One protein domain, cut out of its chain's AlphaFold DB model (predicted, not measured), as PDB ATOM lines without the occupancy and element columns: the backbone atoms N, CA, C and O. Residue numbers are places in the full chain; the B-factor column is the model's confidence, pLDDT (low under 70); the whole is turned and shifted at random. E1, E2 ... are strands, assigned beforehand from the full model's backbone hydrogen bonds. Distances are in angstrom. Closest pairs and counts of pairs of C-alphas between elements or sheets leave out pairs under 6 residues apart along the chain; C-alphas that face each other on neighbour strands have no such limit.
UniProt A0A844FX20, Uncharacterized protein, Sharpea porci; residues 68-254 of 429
ATOM      1  N   LEU A  68     -40.772 -44.476   6.441       93.88
ATOM      2  CA  LEU A  68     -42.084 -44.020   5.984       93.88
ATOM      3  C   LEU A  68     -42.941 -43.595   7.179       93.88
ATOM      4  O   LEU A  68     -43.001 -44.300   8.186       93.88
ATOM      5  N   LYS A  69     -43.645 -42.473   7.038       93.69
ATOM      6  CA  LYS A  69     -44.682 -42.019   7.966       93.69
ATOM      7  C   LYS A  69     -45.991 -41.850   7.210       93.69
ATOM      8  O   LYS A  69     -45.991 -41.292   6.118       93.69
ATOM      9  N   PHE A  70     -47.084 -42.315   7.793       91.19
ATOM     10  CA  PHE A  70     -48.434 -42.102   7.283       91.19
ATOM     11  C   PHE A  70     -49.384 -41.847   8.449       91.19
ATOM     12  O   PHE A  70     -49.075 -42.177   9.593       91.19
ATOM     13  N   ASN A  71     -50.546 -41.268   8.166       91.38
ATOM     14  CA  ASN A  71     -51.549 -41.002   9.189       91.38
ATOM     15  C   ASN A  71     -52.693 -42.009   9.121       91.38
ATOM     16  O   ASN A  71     -53.248 -42.279   8.063       91.38
ATOM     17  N   GLU A  72     -53.083 -42.515  10.278       91.38
ATOM     18  CA  GLU A  72     -54.380 -43.133  10.484       91.38
ATOM     19  C   GLU A  72     -55.382 -42.035  10.847       91.38
ATOM     20  O   GLU A  72     -55.179 -41.316  11.830       91.38
ATOM     21  N   TYR A  73     -56.444 -41.891  10.056       90.00
ATOM     22  CA  TYR A  73     -57.499 -40.905  10.267       90.00
ATOM     23  C   TYR A  73     -58.804 -41.570  10.683       90.00
ATOM     24  O   TYR A  73     -59.283 -42.489  10.029       90.00
ATOM     25  N   LEU A  74     -59.433 -41.016  11.715       88.88
ATOM     26  CA  LEU A  74     -60.768 -41.392  12.151       88.88
ATOM     27  C   LEU A  74     -61.720 -40.219  11.924       88.88
ATOM     28  O   LEU A  74     -61.685 -39.240  12.670       88.88
ATOM     29  N   VAL A  75     -62.553 -40.318  10.891       88.25
ATOM     30  CA  VAL A  75     -63.579 -39.333  10.534       88.25
ATOM     31  C   VAL A  75     -64.872 -39.651  11.278       88.25
ATOM     32  O   VAL A  75     -65.304 -40.799  11.329       88.25
ATOM     33  N   THR A  76     -65.508 -38.642  11.861       85.31
ATOM     34  CA  THR A  76     -66.722 -38.791  12.671       85.31
ATOM     35  C   THR A  76     -67.723 -37.677  12.364       85.31
ATOM     36  O   THR A  76     -67.351 -36.642  11.808       85.31
ATOM     37  N   SER A  77     -68.986 -37.845  12.775       83.44
ATOM     38  CA  SER A  77     -69.964 -36.743  12.769       83.44
ATOM     39  C   SER A  77     -69.480 -35.551  13.606       83.44
ATOM     40  O   SER A  77     -68.771 -35.719  14.606       83.44
ATOM     41  N   GLU A  78     -69.890 -34.346  13.211       84.38
ATOM     42  CA  GLU A  78     -69.674 -33.111  13.963       84.38
ATOM     43  C   GLU A  78     -70.367 -33.078  15.331       84.38
ATOM     44  O   GLU A  78     -69.922 -32.329  16.209       84.38
ATOM     45  N   ASP A  79     -71.398 -33.906  15.527       80.38
ATOM     46  CA  ASP A  79     -72.162 -34.006  16.776       80.38
ATOM     47  C   ASP A  79     -71.377 -34.666  17.914       80.38
ATOM     48  O   ASP A  79     -71.774 -34.579  19.079       80.38
ATOM     49  N   LEU A  80     -70.259 -35.328  17.605       80.31
ATOM     50  CA  LEU A  80     -69.343 -35.853  18.609       80.31
ATOM     51  C   LEU A  80     -68.368 -34.770  19.077       80.31
ATOM     52  O   LEU A  80     -67.823 -33.986  18.297       80.31
ATOM     53  N   THR A  81     -68.127 -34.753  20.387       78.88
ATOM     54  CA  THR A  81     -67.165 -33.834  21.017       78.88
ATOM     55  C   THR A  81     -65.738 -34.385  20.949       78.88
ATOM     56  O   THR A  81     -64.788 -33.632  20.737       78.88
ATOM     57  N   ASN A  82     -65.592 -35.703  21.091       85.62
ATOM     58  CA  ASN A  82     -64.321 -36.418  21.140       85.62
ATOM     59  C   ASN A  82     -64.386 -37.656  20.243       85.62
ATOM     60  O   ASN A  82     -65.463 -38.219  20.037       85.62
ATOM     61  N   ALA A  83     -63.229 -38.095  19.748       85.62
ATOM     62  CA  ALA A  83     -63.110 -39.348  19.019       85.62
ATOM     63  C   ALA A  83     -63.530 -40.537  19.908       85.62
ATOM     64  O   ALA A  83     -63.173 -40.564  21.090       85.62
ATOM     65  N   PRO A  84     -64.262 -41.533  19.380       83.44
ATOM     66  CA  PRO A  84     -64.546 -42.749  20.132       83.44
ATOM     67  C   PRO A  84     -63.247 -43.498  20.448       83.44
ATOM     68  O   PRO A  84     -62.257 -43.397  19.718       83.44
ATOM     69  N   LYS A  85     -63.248 -44.273  21.536       86.31
ATOM     70  CA  LYS A  85     -62.101 -45.119  21.869       86.31
ATOM     71  C   LYS A  85     -62.081 -46.330  20.940       86.31
ATOM     72  O   LYS A  85     -62.940 -47.203  21.042       86.31
ATOM     73  N   VAL A  86     -61.114 -46.389  20.032       84.94
ATOM     74  CA  VAL A  86     -61.001 -47.456  19.031       84.94
ATOM     75  C   VAL A  86     -59.543 -47.726  18.693       84.94
ATOM     76  O   VAL A  86     -58.734 -46.803  18.659       84.94
ATOM     77  N   SER A  87     -59.220 -48.990  18.424       89.19
ATOM     78  CA  SER A  87     -57.902 -49.403  17.952       89.19
ATOM     79  C   SER A  87     -57.975 -49.971  16.542       89.19
ATOM     80  O   SER A  87     -58.894 -50.727  16.226       89.19
ATOM     81  N   PHE A  88     -56.969 -49.639  15.742       90.19
ATOM     82  CA  PHE A  88     -56.715 -50.220  14.433       90.19
ATOM     83  C   PHE A  88     -55.378 -50.949  14.462       90.19
ATOM     84  O   PHE A  88     -54.371 -50.408  14.931       90.19
ATOM     85  N   ASP A  89     -55.385 -52.178  13.964       92.25
ATOM     86  CA  ASP A  89     -54.208 -53.029  13.893       92.25
ATOM     87  C   ASP A  89     -53.656 -53.009  12.473       92.25
ATOM     88  O   ASP A  89     -54.392 -53.197  11.505       92.25
ATOM     89  N   PHE A  90     -52.347 -52.818  12.360       94.31
ATOM     90  CA  PHE A  90     -51.613 -52.837  11.106       94.31
ATOM     91  C   PHE A  90     -50.705 -54.055  11.062       94.31
ATOM     92  O   PHE A  90     -49.944 -54.291  12.000       94.31
ATOM     93  N   THR A  91     -50.759 -54.794   9.959       95.69
ATOM     94  CA  THR A  91     -49.917 -55.961   9.698       95.69
ATOM     95  C   THR A  91     -49.109 -55.738   8.431       95.69
ATOM     96  O   THR A  91     -49.669 -55.454   7.381       95.69
ATOM     97  N   LEU A  92     -47.792 -55.881   8.518       96.88
ATOM     98  CA  LEU A  92     -46.880 -55.849   7.390       96.88
ATOM     99  C   LEU A  92     -46.641 -57.271   6.882       96.88
ATOM    100  O   LEU A  92     -46.393 -58.197   7.656       96.88
ATOM    101  N   SER A  93     -46.686 -57.434   5.570       95.81
ATOM    102  CA  SER A  93     -46.391 -58.682   4.880       95.81
ATOM    103  C   SER A  93     -45.592 -58.414   3.605       95.81
ATOM    104  O   SER A  93     -45.319 -57.266   3.245       95.81
ATOM    105  N   VAL A  94     -45.179 -59.486   2.932       94.31
ATOM    106  CA  VAL A  94     -44.464 -59.423   1.654       94.31
ATOM    107  C   VAL A  94     -45.247 -60.204   0.597       94.31
ATOM    108  O   VAL A  94     -45.801 -61.262   0.911       94.31
ATOM    109  N   PRO A  95     -45.312 -59.717  -0.655       89.31
ATOM    110  CA  PRO A  95     -45.962 -60.449  -1.731       89.31
ATOM    111  C   PRO A  95     -45.177 -61.727  -2.053       89.31
ATOM    112  O   PRO A  95     -43.963 -61.801  -1.886       89.31
ATOM    113  N   THR A  96     -45.862 -62.752  -2.555       85.19
ATOM    114  CA  THR A  96     -45.250 -64.067  -2.822       85.19
ATOM    115  C   THR A  96     -44.498 -64.138  -4.148       85.19
ATOM    116  O   THR A  96     -43.753 -65.088  -4.387       85.19
ATOM    117  N   THR A  97     -44.682 -63.150  -5.026       80.81
ATOM    118  CA  THR A  97     -44.112 -63.149  -6.373       80.81
ATOM    119  C   THR A  97     -43.522 -61.801  -6.740       80.81
ATOM    120  O   THR A  97     -44.104 -60.751  -6.476       80.81
ATOM    121  N   THR A  98     -42.401 -61.847  -7.451       82.31
ATOM    122  CA  THR A  98     -41.854 -60.702  -8.174       82.31
ATOM    123  C   THR A  98     -42.834 -60.230  -9.240       82.31
ATOM    124  O   THR A  98     -43.372 -61.042  -9.996       82.31
ATOM    125  N   THR A  99     -43.007 -58.917  -9.350       74.31
ATOM    126  CA  THR A  99     -43.863 -58.312 -10.370       74.31
ATOM    127  C   THR A  99     -43.029 -57.482 -11.337       74.31
ATOM    128  O   THR A  99     -42.212 -56.658 -10.931       74.31
ATOM    129  N   ASN A 100     -43.220 -57.703 -12.638       71.38
ATOM    130  CA  ASN A 100     -42.508 -56.972 -13.684       71.38
ATOM    131  C   ASN A 100     -43.413 -55.894 -14.286       71.38
ATOM    132  O   ASN A 100     -44.538 -56.168 -14.698       71.38
ATOM    133  N   ALA A 101     -42.891 -54.673 -14.346       57.88
ATOM    134  CA  ALA A 101     -43.538 -53.470 -14.836       57.88
ATOM    135  C   ALA A 101     -42.652 -52.882 -15.951       57.88
ATOM    136  O   ALA A 101     -41.760 -52.070 -15.705       57.88
ATOM    137  N   GLY A 102     -42.848 -53.322 -17.197       63.12
ATOM    138  CA  GLY A 102     -41.960 -52.932 -18.297       63.12
ATOM    139  C   GLY A 102     -40.511 -53.363 -18.029       63.12
ATOM    140  O   GLY A 102     -40.234 -54.553 -17.920       63.12
ATOM    141  N   THR A 103     -39.586 -52.402 -17.923       60.97
ATOM    142  CA  THR A 103     -38.170 -52.648 -17.580       60.97
ATOM    143  C   THR A 103     -37.889 -52.646 -16.076       60.97
ATOM    144  O   THR A 103     -36.756 -52.907 -15.677       60.97
ATOM    145  N   LEU A 104     -38.876 -52.301 -15.245       65.75
ATOM    146  CA  LEU A 104     -38.747 -52.287 -13.792       65.75
ATOM    147  C   LEU A 104     -39.208 -53.624 -13.218       65.75
ATOM    148  O   LEU A 104     -40.266 -54.142 -13.573       65.75
ATOM    149  N   THR A 105     -38.420 -54.165 -12.298       81.62
ATOM    150  CA  THR A 105     -38.758 -55.373 -11.547       81.62
ATOM    151  C   THR A 105     -38.970 -54.987 -10.091       81.62
ATOM    152  O   THR A 105     -38.057 -54.465  -9.452       81.62
ATOM    153  N   ILE A 106     -40.171 -55.253  -9.583       86.25
ATOM    154  CA  ILE A 106     -40.539 -55.071  -8.182       86.25
ATOM    155  C   ILE A 106     -40.431 -56.426  -7.495       86.25
ATOM    156  O   ILE A 106     -41.133 -57.378  -7.845       86.25
ATOM    157  N   LYS A 107     -39.509 -56.526  -6.545       91.75
ATOM    158  CA  LYS A 107     -39.238 -57.739  -5.778       91.75
ATOM    159  C   LYS A 107     -40.106 -57.771  -4.520       91.75
ATOM    160  O   LYS A 107     -40.471 -56.706  -4.017       91.75
ATOM    161  N   PRO A 108     -40.414 -58.961  -3.982       93.50
ATOM    162  CA  PRO A 108     -40.879 -59.077  -2.608       93.50
ATOM    163  C   PRO A 108     -39.946 -58.351  -1.638       93.50
ATOM    164  O   PRO A 108     -38.735 -58.328  -1.851       93.50
ATOM    165  N   GLY A 109     -40.520 -57.755  -0.597       93.06
ATOM    166  CA  GLY A 109     -39.773 -57.160   0.503       93.06
ATOM    167  C   GLY A 109     -38.799 -58.153   1.133       93.06
ATOM    168  O   GLY A 109     -39.073 -59.352   1.201       93.06
ATOM    169  N   GLU A 110     -37.664 -57.640   1.590       92.25
ATOM    170  CA  GLU A 110     -36.608 -58.430   2.221       92.25
ATOM    171  C   GLU A 110     -36.706 -58.329   3.739       92.25
ATOM    172  O   GLU A 110     -37.161 -57.322   4.269       92.25
ATOM    173  N   ASP A 111     -36.257 -59.373   4.438       90.88
ATOM    174  CA  ASP A 111     -36.029 -59.354   5.890       90.88
ATOM    175  C   ASP A 111     -37.114 -58.611   6.696       90.88
ATOM    176  O   ASP A 111     -36.871 -57.615   7.383       90.88
ATOM    177  N   LEU A 112     -38.347 -59.122   6.609       93.00
ATOM    178  CA  LEU A 112     -39.500 -58.548   7.302       93.00
ATOM    179  C   LEU A 112     -39.217 -58.352   8.803       93.00
ATOM    180  O   LEU A 112     -39.654 -57.365   9.387       93.00
ATOM    181  N   THR A 113     -38.433 -59.246   9.418       93.38
ATOM    182  CA  THR A 113     -38.065 -59.213  10.841       93.38
ATOM    183  C   THR A 113     -37.215 -58.015  11.261       93.38
ATOM    184  O   THR A 113     -37.265 -57.637  12.433       93.38
ATOM    185  N   SER A 114     -36.475 -57.405  10.334       95.25
ATOM    186  CA  SER A 114     -35.682 -56.196  10.595       95.25
ATOM    187  C   SER A 114     -36.465 -54.902  10.364       95.25
ATOM    188  O   SER A 114     -36.015 -53.830  10.766       95.25
ATOM    189  N   VAL A 115     -37.659 -54.978   9.768       97.31
ATOM    190  CA  VAL A 115     -38.555 -53.823   9.666       97.31
ATOM    191  C   VAL A 115     -39.169 -53.522  11.033       97.31
ATOM    192  O   VAL A 115     -39.584 -54.428  11.764       97.31
ATOM    193  N   LYS A 116     -39.278 -52.236  11.375       97.25
ATOM    194  CA  LYS A 116     -39.949 -51.783  12.598       97.25
ATOM    195  C   LYS A 116     -41.234 -51.024  12.287       97.25
ATOM    196  O   LYS A 116     -41.237 -50.103  11.481       97.25
ATOM    197  N   LEU A 117     -42.312 -51.360  12.989       96.25
ATOM    198  CA  LEU A 117     -43.583 -50.639  12.983       96.25
ATOM    199  C   LEU A 117     -43.746 -49.882  14.302       96.25
ATOM    200  O   LEU A 117     -43.792 -50.494  15.370       96.25
ATOM    201  N   ASN A 118     -43.827 -48.549  14.259       94.00
ATOM    202  CA  ASN A 118     -43.851 -47.692  15.454       94.00
ATOM    203  C   ASN A 118     -42.730 -48.027  16.457       94.00
ATOM    204  O   ASN A 118     -42.952 -48.108  17.668       94.00
ATOM    205  N   GLY A 119     -41.525 -48.288  15.941       93.06
ATOM    206  CA  GLY A 119     -40.350 -48.646  16.739       93.06
ATOM    207  C   GLY A 119     -40.359 -50.062  17.331       93.06
ATOM    208  O   GLY A 119     -39.415 -50.425  18.029       93.06
ATOM    209  N   LYS A 120     -41.386 -50.878  17.059       93.38
ATOM    210  CA  LYS A 120     -41.464 -52.293  17.459       93.38
ATOM    211  C   LYS A 120     -41.114 -53.195  16.283       93.38
ATOM    212  O   LYS A 120     -41.381 -52.825  15.148       93.38
ATOM    213  N   ALA A 121     -40.557 -54.376  16.543       91.81
ATOM    214  CA  ALA A 121     -40.338 -55.366  15.489       91.81
ATOM    215  C   ALA A 121     -41.665 -55.718  14.789       91.81
ATOM    216  O   ALA A 121     -42.695 -55.862  15.454       91.81
ATOM    217  N   SER A 122     -41.632 -55.832  13.461       92.38
ATOM    218  CA  SER A 122     -42.765 -56.291  12.651       92.38
ATOM    219  C   SER A 122     -43.151 -57.757  13.004       92.38
ATOM    220  O   SER A 122     -42.400 -58.431  13.720       92.38
ATOM    221  N   PRO A 123     -44.312 -58.289  12.561       94.81
ATOM    222  CA  PRO A 123     -45.167 -57.792  11.483       94.81
ATOM    223  C   PRO A 123     -46.303 -56.877  11.935       94.81
ATOM    224  O   PRO A 123     -46.945 -56.293  11.079       94.81
ATOM    225  N   THR A 124     -46.586 -56.732  13.230       95.25
ATOM    226  CA  THR A 124     -47.820 -56.065  13.684       95.25
ATOM    227  C   THR A 124     -47.581 -54.860  14.579       95.25
ATOM    228  O   THR A 124     -46.701 -54.876  15.438       95.25
ATOM    229  N   THR A 125     -48.444 -53.855  14.465       95.62
ATOM    230  CA  THR A 125     -48.576 -52.772  15.444       95.62
ATOM    231  C   THR A 125     -50.035 -52.360  15.587       95.62
ATOM    232  O   THR A 125     -50.854 -52.682  14.733       95.62
ATOM    233  N   SER A 126     -50.350 -51.619  16.645       93.38
ATOM    234  CA  SER A 126     -51.699 -51.116  16.903       93.38
ATOM    235  C   SER A 126     -51.647 -49.626  17.184       93.38
ATOM    236  O   SER A 126     -50.730 -49.135  17.852       93.38
ATOM    237  N   VAL A 127     -52.663 -48.918  16.713       92.19
ATOM    238  CA  VAL A 127     -52.864 -47.492  16.949       92.19
ATOM    239  C   VAL A 127     -54.225 -47.314  17.586       92.19
ATOM    240  O   VAL A 127     -55.216 -47.805  17.059       92.19
ATOM    241  N   ALA A 128     -54.266 -46.619  18.720       90.94
ATOM    242  CA  ALA A 128     -55.492 -46.397  19.473       90.94
ATOM    243  C   ALA A 128     -55.850 -44.909  19.522       90.94
ATOM    244  O   ALA A 128     -55.036 -44.078  19.941       90.94
ATOM    245  N   PHE A 129     -57.089 -44.609  19.153       89.69
ATOM    246  CA  PHE A 129     -57.797 -43.394  19.521       89.69
ATOM    247  C   PHE A 129     -58.386 -43.581  20.920       89.69
ATOM    248  O   PHE A 129     -58.966 -44.622  21.224       89.69
ATOM    249  N   ASN A 130     -58.192 -42.602  21.795       88.00
ATOM    250  CA  ASN A 130     -58.581 -42.621  23.201       88.00
ATOM    251  C   ASN A 130     -59.234 -41.293  23.617       88.00
ATOM    252  O   ASN A 130     -58.801 -40.664  24.583       88.00
ATOM    253  N   GLY A 131     -60.268 -40.850  22.896       83.50
ATOM    254  CA  GLY A 131     -60.992 -39.628  23.263       83.50
ATOM    255  C   GLY A 131     -60.337 -38.340  22.772       83.50
ATOM    256  O   GLY A 131     -60.549 -37.283  23.368       83.50
ATOM    257  N   GLU A 132     -59.521 -38.397  21.716       87.69
ATOM    258  CA  GLU A 132     -58.858 -37.220  21.159       87.69
ATOM    259  C   GLU A 132     -59.864 -36.129  20.784       87.69
ATOM    260  O   GLU A 132     -60.993 -36.395  20.363       87.69
ATOM    261  N   THR A 133     -59.432 -34.875  20.911       87.38
ATOM    262  CA  THR A 133     -60.176 -33.736  20.378       87.38
ATOM    263  C   THR A 133     -60.292 -33.863  18.863       87.38
ATOM    264  O   THR A 133     -59.311 -34.147  18.176       87.38
ATOM    265  N   LEU A 134     -61.493 -33.616  18.348       88.94
ATOM    266  CA  LEU A 134     -61.780 -33.672  16.922       88.94
ATOM    267  C   LEU A 134     -61.437 -32.344  16.228       88.94
ATOM    268  O   LEU A 134     -61.742 -31.261  16.730       88.94
ATOM    269  N   THR A 135     -60.836 -32.442  15.046       88.94
ATOM    270  CA  THR A 135     -60.450 -31.324  14.179       88.94
ATOM    271  C   THR A 135     -61.496 -31.106  13.091       88.94
ATOM    272  O   THR A 135     -61.880 -32.044  12.393       88.94
ATOM    273  N   SER A 136     -61.934 -29.855  12.915       84.50
ATOM    274  CA  SER A 136     -62.875 -29.465  11.848       84.50
ATOM    275  C   SER A 136     -62.201 -28.919  10.587       84.50
ATOM    276  O   SER A 136     -62.854 -28.827   9.547       84.50
ATOM    277  N   ASN A 137     -60.924 -28.528  10.670       81.44
ATOM    278  CA  ASN A 137     -60.209 -27.876   9.573       81.44
ATOM    279  C   ASN A 137     -60.167 -28.759   8.322       81.44
ATOM    280  O   ASN A 137     -60.172 -29.985   8.412       81.44
ATOM    281  N   ASN A 138     -60.102 -28.123   7.155       71.88
ATOM    282  CA  ASN A 138     -59.867 -28.838   5.911       71.88
ATOM    283  C   ASN A 138     -58.385 -29.216   5.839       71.88
ATOM    284  O   ASN A 138     -57.518 -28.345   5.813       71.88
ATOM    285  N   ASP A 139     -58.122 -30.518   5.852       74.00
ATOM    286  CA  ASP A 139     -56.835 -31.125   5.540       74.00
ATOM    287  C   ASP A 139     -57.000 -31.789   4.174       74.00
ATOM    288  O   ASP A 139     -57.878 -32.635   4.003       74.00
ATOM    289  N   ASN A 140     -56.180 -31.400   3.197       71.38
ATOM    290  CA  ASN A 140     -56.237 -31.965   1.847       71.38
ATOM    291  C   ASN A 140     -55.909 -33.470   1.835       71.38
ATOM    292  O   ASN A 140     -56.158 -34.139   0.835       71.38
ATOM    293  N   LYS A 141     -55.364 -34.005   2.937       76.81
ATOM    294  CA  LYS A 141     -55.122 -35.432   3.145       76.81
ATOM    295  C   LYS A 141     -56.326 -36.171   3.747       76.81
ATOM    296  O   LYS A 141     -56.236 -37.376   3.901       76.81
ATOM    297  N   VAL A 142     -57.444 -35.528   4.091       81.06
ATOM    298  CA  VAL A 142     -58.612 -36.201   4.700       81.06
ATOM    299  C   VAL A 142     -59.852 -36.010   3.843       81.06
ATOM    300  O   VAL A 142     -60.240 -34.888   3.525       81.06
ATOM    301  N   HIS A 143     -60.522 -37.110   3.505       81.19
ATOM    302  CA  HIS A 143     -61.781 -37.077   2.767       81.19
ATOM    303  C   HIS A 143     -62.930 -36.977   3.772       81.19
ATOM    304  O   HIS A 143     -63.318 -37.971   4.387       81.19
ATOM    305  N   LYS A 144     -63.477 -35.776   3.956       82.50
ATOM    306  CA  LYS A 144     -64.610 -35.522   4.854       82.50
ATOM    307  C   LYS A 144     -65.589 -34.529   4.240       82.50
ATOM    308  O   LYS A 144     -65.218 -33.715   3.398       82.50
ATOM    309  N   THR A 145     -66.831 -34.578   4.698       84.38
ATOM    310  CA  THR A 145     -67.843 -33.551   4.424       84.38
ATOM    311  C   THR A 145     -67.762 -32.409   5.446       84.38
ATOM    312  O   THR A 145     -67.044 -32.499   6.445       84.38
ATOM    313  N   ASP A 146     -68.512 -31.330   5.219       84.12
ATOM    314  CA  ASP A 146     -68.560 -30.184   6.140       84.12
ATOM    315  C   ASP A 146     -69.163 -30.546   7.510       84.12
ATOM    316  O   ASP A 146     -68.727 -30.009   8.525       84.12
ATOM    317  N   SER A 147     -70.086 -31.514   7.558       84.62
ATOM    318  CA  SER A 147     -70.695 -32.032   8.798       84.62
ATOM    319  C   SER A 147     -69.856 -33.112   9.489       84.62
ATOM    320  O   SER A 147     -70.351 -33.869  10.325       84.62
ATOM    321  N   GLN A 148     -68.576 -33.221   9.132       86.81
ATOM    322  CA  GLN A 148     -67.657 -34.200   9.695       86.81
ATOM    323  C   GLN A 148     -66.385 -33.549  10.237       86.81
ATOM    324  O   GLN A 148     -65.831 -32.582   9.699       86.81
ATOM    325  N   LYS A 149     -65.893 -34.156  11.313       90.50
ATOM    326  CA  LYS A 149     -64.619 -33.848  11.962       90.50
ATOM    327  C   LYS A 149     -63.727 -35.082  11.930       90.50
ATOM    328  O   LYS A 149     -64.181 -36.161  11.560       90.50
ATOM    329  N   TYR A 150     -62.464 -34.941  12.314       90.69
ATOM    330  CA  TYR A 150     -61.556 -36.084  12.368       90.69
ATOM    331  C   TYR A 150     -60.545 -36.010  13.512       90.69
ATOM    332  O   TYR A 150     -60.192 -34.931  13.985       90.69
ATOM    333  N   ALA A 151     -60.032 -37.168  13.914       92.06
ATOM    334  CA  ALA A 151     -58.793 -37.305  14.674       92.06
ATOM    335  C   ALA A 151     -57.738 -38.010  13.810       92.06
ATOM    336  O   ALA A 151     -58.081 -38.709  12.856       92.06
ATOM    337  N   SER A 152     -56.453 -37.832  14.131       92.56
ATOM    338  CA  SER A 152     -55.364 -38.513  13.421       92.56
ATOM    339  C   SER A 152     -54.280 -39.036  14.359       92.56
ATOM    340  O   SER A 152     -54.072 -38.502  15.455       92.56
ATOM    341  N   LYS A 153     -53.593 -40.093  13.923       93.00
ATOM    342  CA  LYS A 153     -52.421 -40.674  14.581       93.00
ATOM    343  C   LYS A 153     -51.367 -41.017  13.538       93.00
ATOM    344  O   LYS A 153     -51.674 -41.667  12.547       93.00
ATOM    345  N   GLU A 154     -50.125 -40.625  13.790       93.50
ATOM    346  CA  GLU A 154     -49.004 -40.997  12.927       93.50
ATOM    347  C   GLU A 154     -48.602 -42.459  13.176       93.50
ATOM    348  O   GLU A 154     -48.518 -42.919  14.320       93.50
ATOM    349  N   VAL A 155     -48.317 -43.170  12.091       93.94
ATOM    350  CA  VAL A 155     -47.716 -44.501  12.071       93.94
ATOM    351  C   VAL A 155     -46.403 -44.418  11.313       93.94
ATOM    352  O   VAL A 155     -46.312 -43.751  10.284       93.94
ATOM    353  N   SER A 156     -45.377 -45.102  11.813       95.62
ATOM    354  CA  SER A 156     -44.069 -45.190  11.167       95.62
ATOM    355  C   SER A 156     -43.705 -46.624  10.796       95.62
ATOM    356  O   SER A 156     -43.940 -47.557  11.567       95.62
ATOM    357  N   VAL A 157     -43.097 -46.770   9.619       96.88
ATOM    358  CA  VAL A 157     -42.480 -48.002   9.115       96.88
ATOM    359  C   VAL A 157     -41.012 -47.701   8.836       96.88
ATOM    360  O   VAL A 157     -40.698 -46.864   7.993       96.88
ATOM    361  N   ASP A 158     -40.116 -48.353   9.565       96.88
ATOM    362  CA  ASP A 158     -38.679 -48.096   9.534       96.88
ATOM    363  C   ASP A 158     -37.926 -49.301   8.961       96.88
ATOM    364  O   ASP A 158     -37.984 -50.407   9.503       96.88
ATOM    365  N   PHE A 159     -37.218 -49.057   7.858       97.00
ATOM    366  CA  PHE A 159     -36.422 -50.027   7.109       97.00
ATOM    367  C   PHE A 159     -34.912 -49.872   7.351       97.00
ATOM    368  O   PHE A 159     -34.110 -50.465   6.629       97.00
ATOM    369  N   SER A 160     -34.495 -49.060   8.329       94.31
ATOM    370  CA  SER A 160     -33.081 -48.716   8.549       94.31
ATOM    371  C   SER A 160     -32.199 -49.924   8.888       94.31
ATOM    372  O   SER A 160     -31.009 -49.896   8.586       94.31
ATOM    373  N   ASP A 161     -32.774 -50.980   9.472       94.88
ATOM    374  CA  ASP A 161     -32.051 -52.200   9.861       94.88
ATOM    375  C   ASP A 161     -32.114 -53.312   8.796       94.88
ATOM    376  O   ASP A 161     -31.521 -54.376   8.973       94.88
ATOM    377  N   VAL A 162     -32.813 -53.089   7.676       95.88
ATOM    378  CA  VAL A 162     -32.941 -54.084   6.603       95.88
ATOM    379  C   VAL A 162     -31.633 -54.195   5.822       95.88
ATOM    380  O   VAL A 162     -31.078 -53.205   5.340       95.88
ATOM    381  N   THR A 163     -31.156 -55.428   5.644       94.94
ATOM    382  CA  THR A 163     -29.998 -55.716   4.791       94.94
ATOM    383  C   THR A 163     -30.448 -56.013   3.365       94.94
ATOM    384  O   THR A 163     -31.084 -57.030   3.102       94.94
ATOM    385  N   TRP A 164     -30.074 -55.146   2.425       95.31
ATOM    386  CA  TRP A 164     -30.473 -55.272   1.023       95.31
ATOM    387  C   TRP A 164     -29.470 -56.111   0.215       95.31
ATOM    388  O   TRP A 164     -28.268 -55.839   0.286       95.31
ATOM    389  N   PRO A 165     -29.920 -57.097  -0.585       94.50
ATOM    390  CA  PRO A 165     -29.015 -57.931  -1.376       94.50
ATOM    391  C   PRO A 165     -28.480 -57.207  -2.620       94.50
ATOM    392  O   PRO A 165     -27.328 -57.400  -3.015       94.50
ATOM    393  N   ASP A 166     -29.296 -56.352  -3.243       93.31
ATOM    394  CA  ASP A 166     -28.951 -55.634  -4.468       93.31
ATOM    395  C   ASP A 166     -29.828 -54.374  -4.680       93.31
ATOM    396  O   ASP A 166     -30.825 -54.186  -3.975       93.31
ATOM    397  N   PRO A 167     -29.461 -53.465  -5.609       90.38
ATOM    398  CA  PRO A 167     -30.296 -52.315  -5.952       90.38
ATOM    399  C   PRO A 167     -31.595 -52.756  -6.625       90.38
ATOM    400  O   PRO A 167     -31.580 -53.606  -7.517       90.38
ATOM    401  N   GLY A 168     -32.705 -52.118  -6.273       87.69
ATOM    402  CA  GLY A 168     -34.009 -52.468  -6.821       87.69
ATOM    403  C   GLY A 168     -35.166 -51.824  -6.075       87.69
ATOM    404  O   GLY A 168     -34.971 -50.966  -5.215       87.69
ATOM    405  N   ILE A 169     -36.374 -52.249  -6.437       90.00
ATOM    406  CA  ILE A 169     -37.618 -51.860  -5.773       90.00
ATOM    407  C   ILE A 169     -38.114 -53.072  -4.991       90.00
ATOM    408  O   ILE A 169     -38.285 -54.146  -5.573       90.00
ATOM    409  N   TYR A 170     -38.341 -52.891  -3.694       93.50
ATOM    410  CA  TYR A 170     -38.784 -53.938  -2.778       93.50
ATOM    411  C   TYR A 170     -40.151 -53.580  -2.207       93.50
ATOM    412  O   TYR A 170     -40.294 -52.538  -1.566       93.50
ATOM    413  N   ARG A 171     -41.148 -54.432  -2.451       93.12
ATOM    414  CA  ARG A 171     -42.539 -54.186  -2.072       93.12
ATOM    415  C   ARG A 171     -42.929 -54.923  -0.804       93.12
ATOM    416  O   ARG A 171     -42.800 -56.142  -0.720       93.12
ATOM    417  N   TYR A 172     -43.519 -54.186   0.121       95.56
ATOM    418  CA  TYR A 172     -44.227 -54.703   1.285       95.56
ATOM    419  C   TYR A 172     -45.708 -54.362   1.155       95.56
ATOM    420  O   TYR A 172     -46.059 -53.401   0.472       95.56
ATOM    421  N   ILE A 173     -46.571 -55.130   1.811       93.56
ATOM    422  CA  ILE A 173     -48.001 -54.835   1.913       93.56
ATOM    423  C   ILE A 173     -48.312 -54.526   3.368       93.56
ATOM    424  O   ILE A 173     -47.990 -55.328   4.244       93.56
ATOM    425  N   ILE A 174     -48.911 -53.368   3.627       94.56
ATOM    426  CA  ILE A 174     -49.444 -53.024   4.942       94.56
ATOM    427  C   ILE A 174     -50.965 -53.146   4.913       94.56
ATOM    428  O   ILE A 174     -51.636 -52.509   4.103       94.56
ATOM    429  N   THR A 175     -51.477 -53.989   5.802       92.69
ATOM    430  CA  THR A 175     -52.891 -54.330   5.943       92.69
ATOM    431  C   THR A 175     -53.432 -53.747   7.236       92.69
ATOM    432  O   THR A 175     -52.885 -54.020   8.306       92.69
ATOM    433  N   GLN A 176     -54.526 -53.000   7.166       91.00
ATOM    434  CA  GLN A 176     -55.282 -52.548   8.322       91.00
ATOM    435  C   GLN A 176     -56.448 -53.487   8.637       91.00
ATOM    436  O   GLN A 176     -57.196 -53.933   7.766       91.00
ATOM    437  N   SER A 177     -56.659 -53.711   9.928       86.69
ATOM    438  CA  SER A 177     -57.880 -54.285  10.479       86.69
ATOM    439  C   SER A 177     -58.415 -53.420  11.623       86.69
ATOM    440  O   SER A 177     -57.675 -52.663  12.251       86.69
ATOM    441  N   GLY A 178     -59.722 -53.501  11.867       80.25
ATOM    442  CA  GLY A 178     -60.424 -52.691  12.860       80.25
ATOM    443  C   GLY A 178     -61.662 -53.403  13.411       80.25
ATOM    444  O   GLY A 178     -61.944 -54.543  13.023       80.25
ATOM    445  N   PRO A 179     -62.414 -52.757  14.319       72.38
ATOM    446  CA  PRO A 179     -63.576 -53.368  14.953       72.38
ATOM    447  C   PRO A 179     -64.719 -53.593  13.961       72.38
ATOM    448  O   PRO A 179     -64.949 -52.790  13.057       72.38
ATOM    449  N   ALA A 180     -65.514 -54.640  14.192       64.62
ATOM    450  CA  ALA A 180     -66.689 -54.948  13.375       64.62
ATOM    451  C   ALA A 180     -67.739 -53.817  13.372       64.62
ATOM    452  O   ALA A 180     -68.470 -53.664  12.400       64.62
ATOM    453  N   GLN A 181     -67.770 -52.979  14.413       65.25
ATOM    454  CA  GLN A 181     -68.660 -51.818  14.541       65.25
ATOM    455  C   GLN A 181     -68.422 -50.725  13.476       65.25
ATOM    456  O   GLN A 181     -69.223 -49.803  13.369       65.25
ATOM    457  N   PHE A 182     -67.338 -50.830  12.701       64.69
ATOM    458  CA  PHE A 182     -66.976 -49.936  11.594       64.69
ATOM    459  C   PHE A 182     -67.132 -50.606  10.215       64.69
ATOM    460  O   PHE A 182     -66.793 -50.014   9.192       64.69
ATOM    461  N   SER A 183     -67.569 -51.872  10.172       53.78
ATOM    462  CA  SER A 183     -67.344 -52.749   9.014       53.78
ATOM    463  C   SER A 183     -68.138 -52.399   7.750       53.78
ATOM    464  O   SER A 183     -67.647 -52.704   6.663       53.78
ATOM    465  N   ASP A 184     -69.257 -51.678   7.870       50.81
ATOM    466  CA  ASP A 184     -70.064 -51.224   6.724       50.81
ATOM    467  C   ASP A 184     -69.704 -49.801   6.246       50.81
ATOM    468  O   ASP A 184     -70.141 -49.376   5.176       50.81
ATOM    469  N   SER A 185     -68.887 -49.064   7.009       45.66
ATOM    470  CA  SER A 185     -68.584 -47.641   6.794       45.66
ATOM    471  C   SER A 185     -67.133 -47.349   6.388       45.66
ATOM    472  O   SER A 185     -66.700 -46.197   6.463       45.66
ATOM    473  N   PHE A 186     -66.380 -48.347   5.904       47.75
ATOM    474  CA  PHE A 186     -65.147 -48.093   5.142       47.75
ATOM    475  C   PHE A 186     -65.523 -47.331   3.856       47.75
ATOM    476  O   PHE A 186     -66.214 -47.901   3.005       47.75
ATOM    477  N   PRO A 187     -65.140 -46.053   3.674       43.66
ATOM    478  CA  PRO A 187     -65.579 -45.308   2.505       43.66
ATOM    479  C   PRO A 187     -64.917 -45.865   1.242       43.66
ATOM    480  O   PRO A 187     -63.707 -45.793   1.107       43.66
ATOM    481  N   VAL A 188     -65.746 -46.427   0.359       40.19
ATOM    482  CA  VAL A 188     -65.909 -46.253  -1.107       40.19
ATOM    483  C   VAL A 188     -64.682 -46.071  -2.032       40.19
ATOM    484  O   VAL A 188     -64.802 -46.390  -3.214       40.19
ATOM    485  N   GLU A 189     -63.505 -45.648  -1.581       40.94
ATOM    486  CA  GLU A 189     -62.300 -45.586  -2.413       40.94
ATOM    487  C   GLU A 189     -61.427 -46.835  -2.184       40.94
ATOM    488  O   GLU A 189     -60.758 -46.991  -1.170       40.94
ATOM    489  N   ASN A 190     -61.429 -47.736  -3.170       44.25
ATOM    490  CA  ASN A 190     -60.318 -48.655  -3.453       44.25
ATOM    491  C   ASN A 190     -59.911 -49.685  -2.379       44.25
ATOM    492  O   ASN A 190     -58.720 -49.895  -2.177       44.25
ATOM    493  N   ASN A 191     -60.854 -50.402  -1.751       49.66
ATOM    494  CA  ASN A 191     -60.528 -51.569  -0.904       49.66
ATOM    495  C   ASN A 191     -59.429 -51.245   0.138       49.66
ATOM    496  O   ASN A 191     -58.385 -51.891   0.193       49.66
ATOM    497  N   ASP A 192     -59.674 -50.202   0.940       64.38
ATOM    498  CA  ASP A 192     -58.658 -49.408   1.644       64.38
ATOM    499  C   ASP A 192     -57.844 -50.155   2.729       64.38
ATOM    500  O   ASP A 192     -56.979 -49.566   3.374       64.38
ATOM    501  N   LYS A 193     -58.085 -51.456   2.919       77.19
ATOM    502  CA  LYS A 193     -57.422 -52.286   3.932       77.19
ATOM    503  C   LYS A 193     -55.974 -52.585   3.592       77.19
ATOM    504  O   LYS A 193     -55.168 -52.600   4.510       77.19
ATOM    505  N   ASP A 194     -55.646 -52.776   2.319       86.50
ATOM    506  CA  ASP A 194     -54.301 -53.156   1.886       86.50
ATOM    507  C   ASP A 194     -53.645 -52.029   1.091       86.50
ATOM    508  O   ASP A 194     -54.277 -51.349   0.279       86.50
ATOM    509  N   LYS A 195     -52.357 -51.805   1.351       87.88
ATOM    510  CA  LYS A 195     -51.556 -50.750   0.724       87.88
ATOM    511  C   LYS A 195     -50.177 -51.285   0.380       87.88
ATOM    512  O   LYS A 195     -49.544 -51.934   1.213       87.88
ATOM    513  N   ALA A 196     -49.681 -50.990  -0.819       89.44
ATOM    514  CA  ALA A 196     -48.300 -51.309  -1.175       89.44
ATOM    515  C   ALA A 196     -47.331 -50.248  -0.640       89.44
ATOM    516  O   ALA A 196     -47.598 -49.053  -0.725       89.44
ATOM    517  N   ILE A 197     -46.179 -50.688  -0.144       92.62
ATOM    518  CA  ILE A 197     -45.034 -49.850   0.213       92.62
ATOM    519  C   ILE A 197     -43.853 -50.287  -0.649       92.62
ATOM    520  O   ILE A 197     -43.325 -51.381  -0.459       92.62
ATOM    521  N   ASP A 198     -43.425 -49.422  -1.563       90.75
ATOM    522  CA  ASP A 198     -42.268 -49.636  -2.426       90.75
ATOM    523  C   ASP A 198     -41.041 -48.918  -1.864       90.75
ATOM    524  O   ASP A 198     -41.000 -47.689  -1.779       90.75
ATOM    525  N   VAL A 199     -40.019 -49.696  -1.513       93.19
ATOM    526  CA  VAL A 199     -38.727 -49.206  -1.027       93.19
ATOM    527  C   VAL A 199     -37.721 -49.219  -2.172       93.19
ATOM    528  O   VAL A 199     -37.397 -50.274  -2.721       93.19
ATOM    529  N   TYR A 200     -37.217 -48.041  -2.537       90.56
ATOM    530  CA  TYR A 200     -36.263 -47.866  -3.628       90.56
ATOM    531  C   TYR A 200     -34.844 -47.890  -3.075       90.56
ATOM    532  O   TYR A 200     -34.428 -46.963  -2.378       90.56
ATOM    533  N   VAL A 201     -34.087 -48.925  -3.422       92.00
ATOM    534  CA  VAL A 201     -32.712 -49.129  -2.961       92.00
ATOM    535  C   VAL A 201     -31.746 -48.864  -4.106       92.00
ATOM    536  O   VAL A 201     -31.849 -49.466  -5.176       92.00
ATOM    537  N   ILE A 202     -30.775 -47.984  -3.874       86.38
ATOM    538  CA  ILE A 202     -29.743 -47.620  -4.851       86.38
ATOM    539  C   ILE A 202     -28.349 -47.827  -4.269       86.38
ATOM    540  O   ILE A 202     -28.181 -48.040  -3.070       86.38
ATOM    541  N   ARG A 203     -27.329 -47.719  -5.122       90.94
ATOM    542  CA  ARG A 203     -25.948 -47.533  -4.667       90.94
ATOM    543  C   ARG A 203     -25.676 -46.042  -4.514       90.94
ATOM    544  O   ARG A 203     -25.934 -45.290  -5.449       90.94
ATOM    545  N   ASN A 204     -25.162 -45.636  -3.358       87.19
ATOM    546  CA  ASN A 204     -24.640 -44.285  -3.166       87.19
ATOM    547  C   ASN A 204     -23.261 -44.117  -3.836       87.19
ATOM    548  O   ASN A 204     -22.695 -45.072  -4.374       87.19
ATOM    549  N   ASP A 205     -22.687 -42.915  -3.748       88.38
ATOM    550  CA  ASP A 205     -21.364 -42.596  -4.311       88.38
ATOM    551  C   ASP A 205     -20.227 -43.449  -3.715       88.38
ATOM    552  O   ASP A 205     -19.222 -43.714  -4.374       88.38
ATOM    553  N   SER A 206     -20.408 -43.943  -2.487       93.25
ATOM    554  CA  SER A 206     -19.501 -44.879  -1.805       93.25
ATOM    555  C   SER A 206     -19.745 -46.346  -2.185       93.25
ATOM    556  O   SER A 206     -19.184 -47.245  -1.558       93.25
ATOM    557  N   ASN A 207     -20.580 -46.613  -3.195       90.12
ATOM    558  CA  ASN A 207     -20.969 -47.946  -3.663       90.12
ATOM    559  C   ASN A 207     -21.715 -48.809  -2.613       90.12
ATOM    560  O   ASN A 207     -21.794 -50.033  -2.751       90.12
ATOM    561  N   GLN A 208     -22.281 -48.186  -1.576       92.12
ATOM    562  CA  GLN A 208     -23.078 -48.839  -0.530       92.12
ATOM    563  C   GLN A 208     -24.561 -48.841  -0.910       92.12
ATOM    564  O   GLN A 208     -25.048 -47.874  -1.496       92.12
ATOM    565  N   LEU A 209     -25.279 -49.911  -0.559       93.00
ATOM    566  CA  LEU A 209     -26.729 -49.980  -0.743       93.00
ATOM    567  C   LEU A 209     -27.425 -49.118   0.311       93.00
ATOM    568  O   LEU A 209     -27.189 -49.295   1.504       93.00
ATOM    569  N   VAL A 210     -28.262 -48.189  -0.140       90.25
ATOM    570  CA  VAL A 210     -29.021 -47.267   0.712       90.25
ATOM    571  C   VAL A 210     -30.451 -47.132   0.205       90.25
ATOM    572  O   VAL A 210     -30.701 -47.235  -1.001       90.25
ATOM    573  N   VAL A 211     -31.385 -46.862   1.115       90.56
ATOM    574  CA  VAL A 211     -32.744 -46.461   0.740       90.56
ATOM    575  C   VAL A 211     -32.692 -45.036   0.188       90.56
ATOM    576  O   VAL A 211     -32.218 -44.118   0.851       90.56
ATOM    577  N   ASN A 212     -33.162 -44.863  -1.044       86.56
ATOM    578  CA  ASN A 212     -33.272 -43.568  -1.707       86.56
ATOM    579  C   ASN A 212     -34.602 -42.884  -1.383       86.56
ATOM    580  O   ASN A 212     -34.647 -41.690  -1.112       86.56
ATOM    581  N   THR A 213     -35.695 -43.643  -1.464       85.25
ATOM    582  CA  THR A 213     -37.048 -43.152  -1.202       85.25
ATOM    583  C   THR A 213     -37.981 -44.321  -0.912       85.25
ATOM    584  O   THR A 213     -37.703 -45.462  -1.297       85.25
ATOM    585  N   ILE A 214     -39.092 -44.026  -0.246       88.94
ATOM    586  CA  ILE A 214     -40.172 -44.967   0.017       88.94
ATOM    587  C   ILE A 214     -41.458 -44.339  -0.501       88.94
ATOM    588  O   ILE A 214     -41.726 -43.169  -0.235       88.94
ATOM    589  N   VAL A 215     -42.253 -45.112  -1.236       87.50
ATOM    590  CA  VAL A 215     -43.547 -44.668  -1.754       87.50
ATOM    591  C   VAL A 215     -44.622 -45.627  -1.273       87.50
ATOM    592  O   VAL A 215     -44.518 -46.832  -1.483       87.50
ATOM    593  N   MET A 216     -45.657 -45.089  -0.637       87.75
ATOM    594  CA  MET A 216     -46.850 -45.845  -0.279       87.75
ATOM    595  C   MET A 216     -47.955 -45.594  -1.302       87.75
ATOM    596  O   MET A 216     -48.127 -44.477  -1.805       87.75
ATOM    597  N   HIS A 217     -48.685 -46.654  -1.623       84.38
ATOM    598  CA  HIS A 217     -49.703 -46.650  -2.651       84.38
ATOM    599  C   HIS A 217     -51.065 -47.117  -2.147       84.38
ATOM    600  O   HIS A 217     -51.138 -47.966  -1.263       84.38
ATOM    601  N   SER A 218     -52.130 -46.577  -2.747       79.38
ATOM    602  CA  SER A 218     -53.540 -46.815  -2.391       79.38
ATOM    603  C   SER A 218     -54.019 -48.255  -2.581       79.38
ATOM    604  O   SER A 218     -54.999 -48.640  -1.954       79.38
ATOM    605  N   ASP A 219     -53.313 -49.051  -3.380       76.81
ATOM    606  CA  ASP A 219     -53.654 -50.438  -3.697       76.81
ATOM    607  C   ASP A 219     -52.389 -51.310  -3.584       76.81
ATOM    608  O   ASP A 219     -51.291 -50.882  -3.955       76.81
ATOM    609  N   GLU A 220     -52.516 -52.540  -3.083       72.62
ATOM    610  CA  GLU A 220     -51.424 -53.529  -3.017       72.62
ATOM    611  C   GLU A 220     -50.824 -53.870  -4.402       72.62
ATOM    612  O   GLU A 220     -49.644 -54.217  -4.547       72.62
ATOM    613  N   THR A 221     -51.629 -53.690  -5.446       70.12
ATOM    614  CA  THR A 221     -51.301 -53.829  -6.862       70.12
ATOM    615  C   THR A 221     -50.995 -52.493  -7.545       70.12
ATOM    616  O   THR A 221     -50.738 -52.469  -8.745       70.12
ATOM    617  N   ALA A 222     -50.971 -51.360  -6.842       62.84
ATOM    618  CA  ALA A 222     -50.662 -50.077  -7.467       62.84
ATOM    619  C   ALA A 222     -49.281 -50.081  -8.156       62.84
ATOM    620  O   ALA A 222     -48.327 -50.716  -7.696       62.84
ATOM    621  N   GLY A 223     -49.187 -49.374  -9.287       53.25
ATOM    622  CA  GLY A 223     -48.046 -49.420 -10.215       53.25
ATOM    623  C   GLY A 223     -48.372 -50.043 -11.579       53.25
ATOM    624  O   GLY A 223     -47.510 -50.065 -12.461       53.25
ATOM    625  N   TYR A 224     -49.618 -50.493 -11.777       56.62
ATOM    626  CA  TYR A 224     -50.084 -51.143 -13.002       56.62
ATOM    627  C   TYR A 224     -51.418 -50.570 -13.491       56.62
ATOM    628  O   TYR A 224     -52.317 -50.302 -12.700       56.62
ATOM    629  N   THR A 225     -51.597 -50.500 -14.807       47.94
ATOM    630  CA  THR A 225     -52.909 -50.720 -15.430       47.94
ATOM    631  C   THR A 225     -52.826 -51.981 -16.284       47.94
ATOM    632  O   THR A 225     -51.814 -52.238 -16.939       47.94
ATOM    633  N   LYS A 226     -53.872 -52.815 -16.262       46.75
ATOM    634  CA  LYS A 226     -54.036 -53.880 -17.259       46.75
ATOM    635  C   LYS A 226     -54.766 -53.285 -18.455       46.75
ATOM    636  O   LYS A 226     -55.808 -52.656 -18.275       46.75
ATOM    637  N   ASP A 227     -54.241 -53.471 -19.662       51.09
ATOM    638  CA  ASP A 227     -55.017 -53.160 -20.860       51.09
ATOM    639  C   ASP A 227     -56.224 -54.118 -20.986       51.09
ATOM    640  O   ASP A 227     -56.337 -55.118 -20.272       51.09
ATOM    641  N   ALA A 228     -57.143 -53.834 -21.913       41.34
ATOM    642  CA  ALA A 228     -58.326 -54.671 -22.153       41.34
ATOM    643  C   ALA A 228     -58.002 -56.112 -22.614       41.34
ATOM    644  O   ALA A 228     -58.908 -56.935 -22.738       41.34
ATOM    645  N   LEU A 229     -56.728 -56.422 -22.878       47.72
ATOM    646  CA  LEU A 229     -56.228 -57.745 -23.248       47.72
ATOM    647  C   LEU A 229     -55.490 -58.445 -22.090       47.72
ATOM    648  O   LEU A 229     -55.028 -59.571 -22.264       47.72
ATOM    649  N   GLY A 230     -55.413 -57.821 -20.909       46.19
ATOM    650  CA  GLY A 230     -54.782 -58.376 -19.712       46.19
ATOM    651  C   GLY A 230     -53.274 -58.131 -19.605       46.19
ATOM    652  O   GLY A 230     -52.648 -58.697 -18.707       46.19
ATOM    653  N   ASN A 231     -52.686 -57.299 -20.471       46.91
ATOM    654  CA  ASN A 231     -51.260 -56.978 -20.421       46.91
ATOM    655  C   ASN A 231     -50.979 -55.870 -19.404       46.91
ATOM    656  O   ASN A 231     -51.642 -54.833 -19.385       46.91
ATOM    657  N   THR A 232     -49.953 -56.079 -18.587       47.72
ATOM    658  CA  THR A 232     -49.529 -55.153 -17.536       47.72
ATOM    659  C   THR A 232     -48.730 -53.984 -18.121       47.72
ATOM    660  O   THR A 232     -47.641 -54.185 -18.658       47.72
ATOM    661  N   THR A 233     -49.237 -52.759 -17.976       45.34
ATOM    662  CA  THR A 233     -48.551 -51.514 -18.354       45.34
ATOM    663  C   THR A 233     -48.191 -50.719 -17.101       45.34
ATOM    664  O   THR A 233     -48.999 -50.598 -16.182       45.34
ATOM    665  N   VAL A 234     -46.964 -50.192 -17.051       47.47
ATOM    666  CA  VAL A 234     -46.504 -49.272 -15.996       47.47
ATOM    667  C   VAL A 234     -47.302 -47.981 -16.105       47.47
ATOM    668  O   VAL A 234     -47.387 -47.444 -17.206       47.47
ATOM    669  N   ILE A 235     -47.828 -47.448 -15.002       50.34
ATOM    670  CA  ILE A 235     -48.230 -46.035 -14.973       50.34
ATOM    671  C   ILE A 235     -46.934 -45.232 -14.845       50.34
ATOM    672  O   ILE A 235     -46.297 -45.291 -13.788       50.34
ATOM    673  N   PRO A 236     -46.465 -44.540 -15.898       36.91
ATOM    674  CA  PRO A 236     -45.287 -43.711 -15.759       36.91
ATOM    675  C   PRO A 236     -45.664 -42.529 -14.850       36.91
ATOM    676  O   PRO A 236     -46.737 -41.941 -14.969       36.91
ATOM    677  N   THR A 237     -44.794 -42.210 -13.894       43.19
ATOM    678  CA  THR A 237     -45.000 -41.232 -12.806       43.19
ATOM    679  C   THR A 237     -45.080 -39.768 -13.273       43.19
ATOM    680  O   THR A 237     -44.787 -38.852 -12.509       43.19
ATOM    681  N   ASN A 238     -45.421 -39.536 -14.537       34.19
ATOM    682  CA  ASN A 238     -45.561 -38.242 -15.194       34.19
ATOM    683  C   ASN A 238     -46.935 -38.054 -15.858       34.19
ATOM    684  O   ASN A 238     -47.126 -37.054 -16.550       34.19
ATOM    685  N   ASP A 239     -47.890 -38.967 -15.641       35.97
ATOM    686  CA  ASP A 239     -49.292 -38.593 -15.790       35.97
ATOM    687  C   ASP A 239     -49.642 -37.605 -14.669       35.97
ATOM    688  O   ASP A 239     -49.378 -37.833 -13.489       35.97
ATOM    689  N   THR A 240     -50.215 -36.473 -15.051       33.59
ATOM    690  CA  THR A 240     -50.737 -35.445 -14.149       33.59
ATOM    691  C   THR A 240     -51.929 -35.933 -13.309       33.59
ATOM    692  O   THR A 240     -52.504 -35.146 -12.563       33.59
ATOM    693  N   THR A 241     -52.296 -37.217 -13.416       38.72
ATOM    694  CA  THR A 241     -53.199 -37.937 -12.513       38.72
ATOM    695  C   THR A 241     -52.403 -38.589 -11.370       38.72
ATOM    696  O   THR A 241     -51.853 -39.684 -11.431       38.72
ATOM    697  N   THR A 242     -52.330 -37.861 -10.271       44.19
ATOM    698  CA  THR A 242     -51.738 -38.195  -8.971       44.19
ATOM    699  C   THR A 242     -52.381 -39.390  -8.226       44.19
ATOM    700  O   THR A 242     -52.275 -39.468  -7.009       44.19
ATOM    701  N   ASP A 243     -53.034 -40.339  -8.902       57.34
ATOM    702  CA  ASP A 243     -54.159 -41.094  -8.311       57.34
ATOM    703  C   ASP A 243     -53.822 -42.297  -7.412       57.34
ATOM    704  O   ASP A 243     -54.719 -42.840  -6.772       57.34
ATOM    705  N   ASN A 244     -52.555 -42.719  -7.304       68.44
ATOM    706  CA  ASN A 244     -52.213 -43.939  -6.553       68.44
ATOM    707  C   ASN A 244     -51.190 -43.773  -5.428       68.44
ATOM    708  O   ASN A 244     -50.866 -44.768  -4.788       68.44
ATOM    709  N   LYS A 245     -50.637 -42.579  -5.187       78.81
ATOM    710  CA  LYS A 245     -49.785 -42.347  -4.008       78.81
ATOM    711  C   LYS A 245     -50.662 -41.962  -2.830       78.81
ATOM    712  O   LYS A 245     -51.584 -41.170  -2.987       78.81
ATOM    713  N   ILE A 246     -50.356 -42.497  -1.657       80.88
ATOM    714  CA  ILE A 246     -51.138 -42.222  -0.458       80.88
ATOM    715  C   ILE A 246     -50.244 -42.250   0.774       80.88
ATOM    716  O   ILE A 246     -49.301 -43.026   0.852       80.88
ATOM    717  N   GLU A 247     -50.560 -41.406   1.748       84.75
ATOM    718  CA  GLU A 247     -49.863 -41.332   3.040       84.75
ATOM    719  C   GLU A 247     -50.871 -41.446   4.186       84.75
ATOM    720  O   GLU A 247     -50.746 -40.796   5.228       84.75
ATOM    721  N   ARG A 248     -51.925 -42.239   3.970       87.44
ATOM    722  CA  ARG A 248     -53.013 -42.380   4.925       87.44
ATOM    723  C   ARG A 248     -53.708 -43.727   4.879       87.44
ATOM    724  O   ARG A 248     -53.790 -44.357   3.828       87.44
ATOM    725  N   PHE A 249     -54.288 -44.059   6.019       87.06
ATOM    726  CA  PHE A 249     -55.489 -44.872   6.136       87.06
ATOM    727  C   PHE A 249     -56.606 -43.979   6.677       87.06
ATOM    728  O   PHE A 249     -56.338 -43.034   7.427       87.06
ATOM    729  N   GLN A 250     -57.846 -44.222   6.259       86.56
ATOM    730  CA  GLN A 250     -58.981 -43.453   6.749       86.56
ATOM    731  C   GLN A 250     -60.175 -44.347   7.058       86.56
ATOM    732  O   GLN A 250     -60.716 -45.028   6.192       86.56
ATOM    733  N   ASN A 251     -60.646 -44.238   8.291       84.50
ATOM    734  CA  ASN A 251     -61.827 -44.911   8.791       84.50
ATOM    735  C   ASN A 251     -62.915 -43.889   9.106       84.50
ATOM    736  O   ASN A 251     -62.634 -42.806   9.619       84.50
ATOM    737  N   THR A 252     -64.170 -44.250   8.843       83.69
ATOM    738  CA  THR A 252     -65.322 -43.418   9.199       83.69
ATOM    739  C   THR A 252     -66.141 -44.101  10.283       83.69
ATOM    740  O   THR A 252     -66.621 -45.223  10.115       83.69
ATOM    741  N   TYR A 253     -66.333 -43.390  11.391       83.81
ATOM    742  CA  TYR A 253     -67.333 -43.703  12.399       83.81
ATOM    743  C   TYR A 253     -68.673 -43.103  11.968       83.81
ATOM    744  O   TYR A 253     -68.962 -41.928  12.222       83.81
ATOM    745  N   ASP A 254     -69.468 -43.910  11.270       80.31
ATOM    746  CA  ASP A 254     -70.798 -43.529  10.803       80.31
ATOM    747  C   ASP A 254     -71.809 -43.590  11.957       80.31
ATOM    748  O   ASP A 254     -72.476 -44.597  12.203       80.31
TER     749      ASP A 254
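What this domain is: This is residues 68 to 254 of the 429 residues of an uncharacterized protein of Sharpea porci (UniProt A0A844FX20). Two strand sheets lie partly face to face as a sandwich: the small sheet E6, E1, E12 is one wall, and E5, E2 and E7 of a larger branched sheet are the wall opposite. The larger sheet extends past the small one with E8 and E9 and with the short hairpin E3 and E4; another short hairpin, E10 and E11, lies near E3, far from the mean of the C-alphas. The printed part has 187 residues, no named helix and twelve named strands, E1 to E12 in order along the chain; the class is all strand, though under half of the residues, 84, are in named elements. The small sheet is mixed. The whole is compact, with a radius of gyration of the C-alphas of 17.9 A and spans of 55 by 42 by 30 A.

Where its parts are: Find C-alpha 68 at (-42.084, -44.020, 5.984), where E1 begins; it runs 29.6 A to residue 77. Next come E2, residues 86 to 93, 23.2 A long, then E3, 99 to 101, E4, 104 to 108, and E5, 124 to 129. E6, residues 148 to 158, is the longest strand, 32.1 A from C-alpha 148 at (-67.657, -34.200, 9.695). E7, 168 to 177, runs 29.5 A and E8, 194 to 203, 29.6 A; E9, 209 to 217, bends by 51 degrees at residue 212. E10 is 224 to 226, E11 232 to 234, and E12, 248 to 253, ends at (-67.333, -43.703, 12.399).

How they stand to each other: Look first at E7, which has E2 and E4 on one side and E8 on the other side. N 91 and O 175 of antiparallel E2 and E7 are 2.8 A apart, within hydrogen-bond range; so are N 107 and O 169 of parallel E4 and E7, at 2.8 A. E7, E8 and E9 form a meander, each strand the antiparallel neighbour of the one before; N 170 and O 199 are 2.9 A apart, N 198 and O 215 2.8 A. On E2's other side is E5, antiparallel, with N 88 and O 127 at 2.9 A. In the hairpin E3 and E4, N 101 and O 104 are 2.8 A apart. In the small sheet, E1 is antiparallel to E6, with N 72 and O 153 at 2.8 A, and parallel to E12, with N 73 and O 249 at 2.9 A. Between the sheets, the closest C-alphas of E5 and E6 are those of Val 127 and Lys 153, 7.2 A apart, and those of E1 and E9 are Leu 68 and Ile 214, 6.3 A. In the hairpin E10 and E11, N 225 and O 233 are 2.9 A apart; the C-alphas of Ala 101 in E3 and Val 234 in E11 are 5.3 A apart.

The domain as a whole: The C-alphas farthest apart are those of Asp 79 and Ser 206, 56.9 A. The printed part has no cut. The links E4 to E5, E5 to E6, E7 to E8 and E11 to E12 are long. Confidence is under 70 in residues 101 to 104, 180 to 192 and 222 to 244.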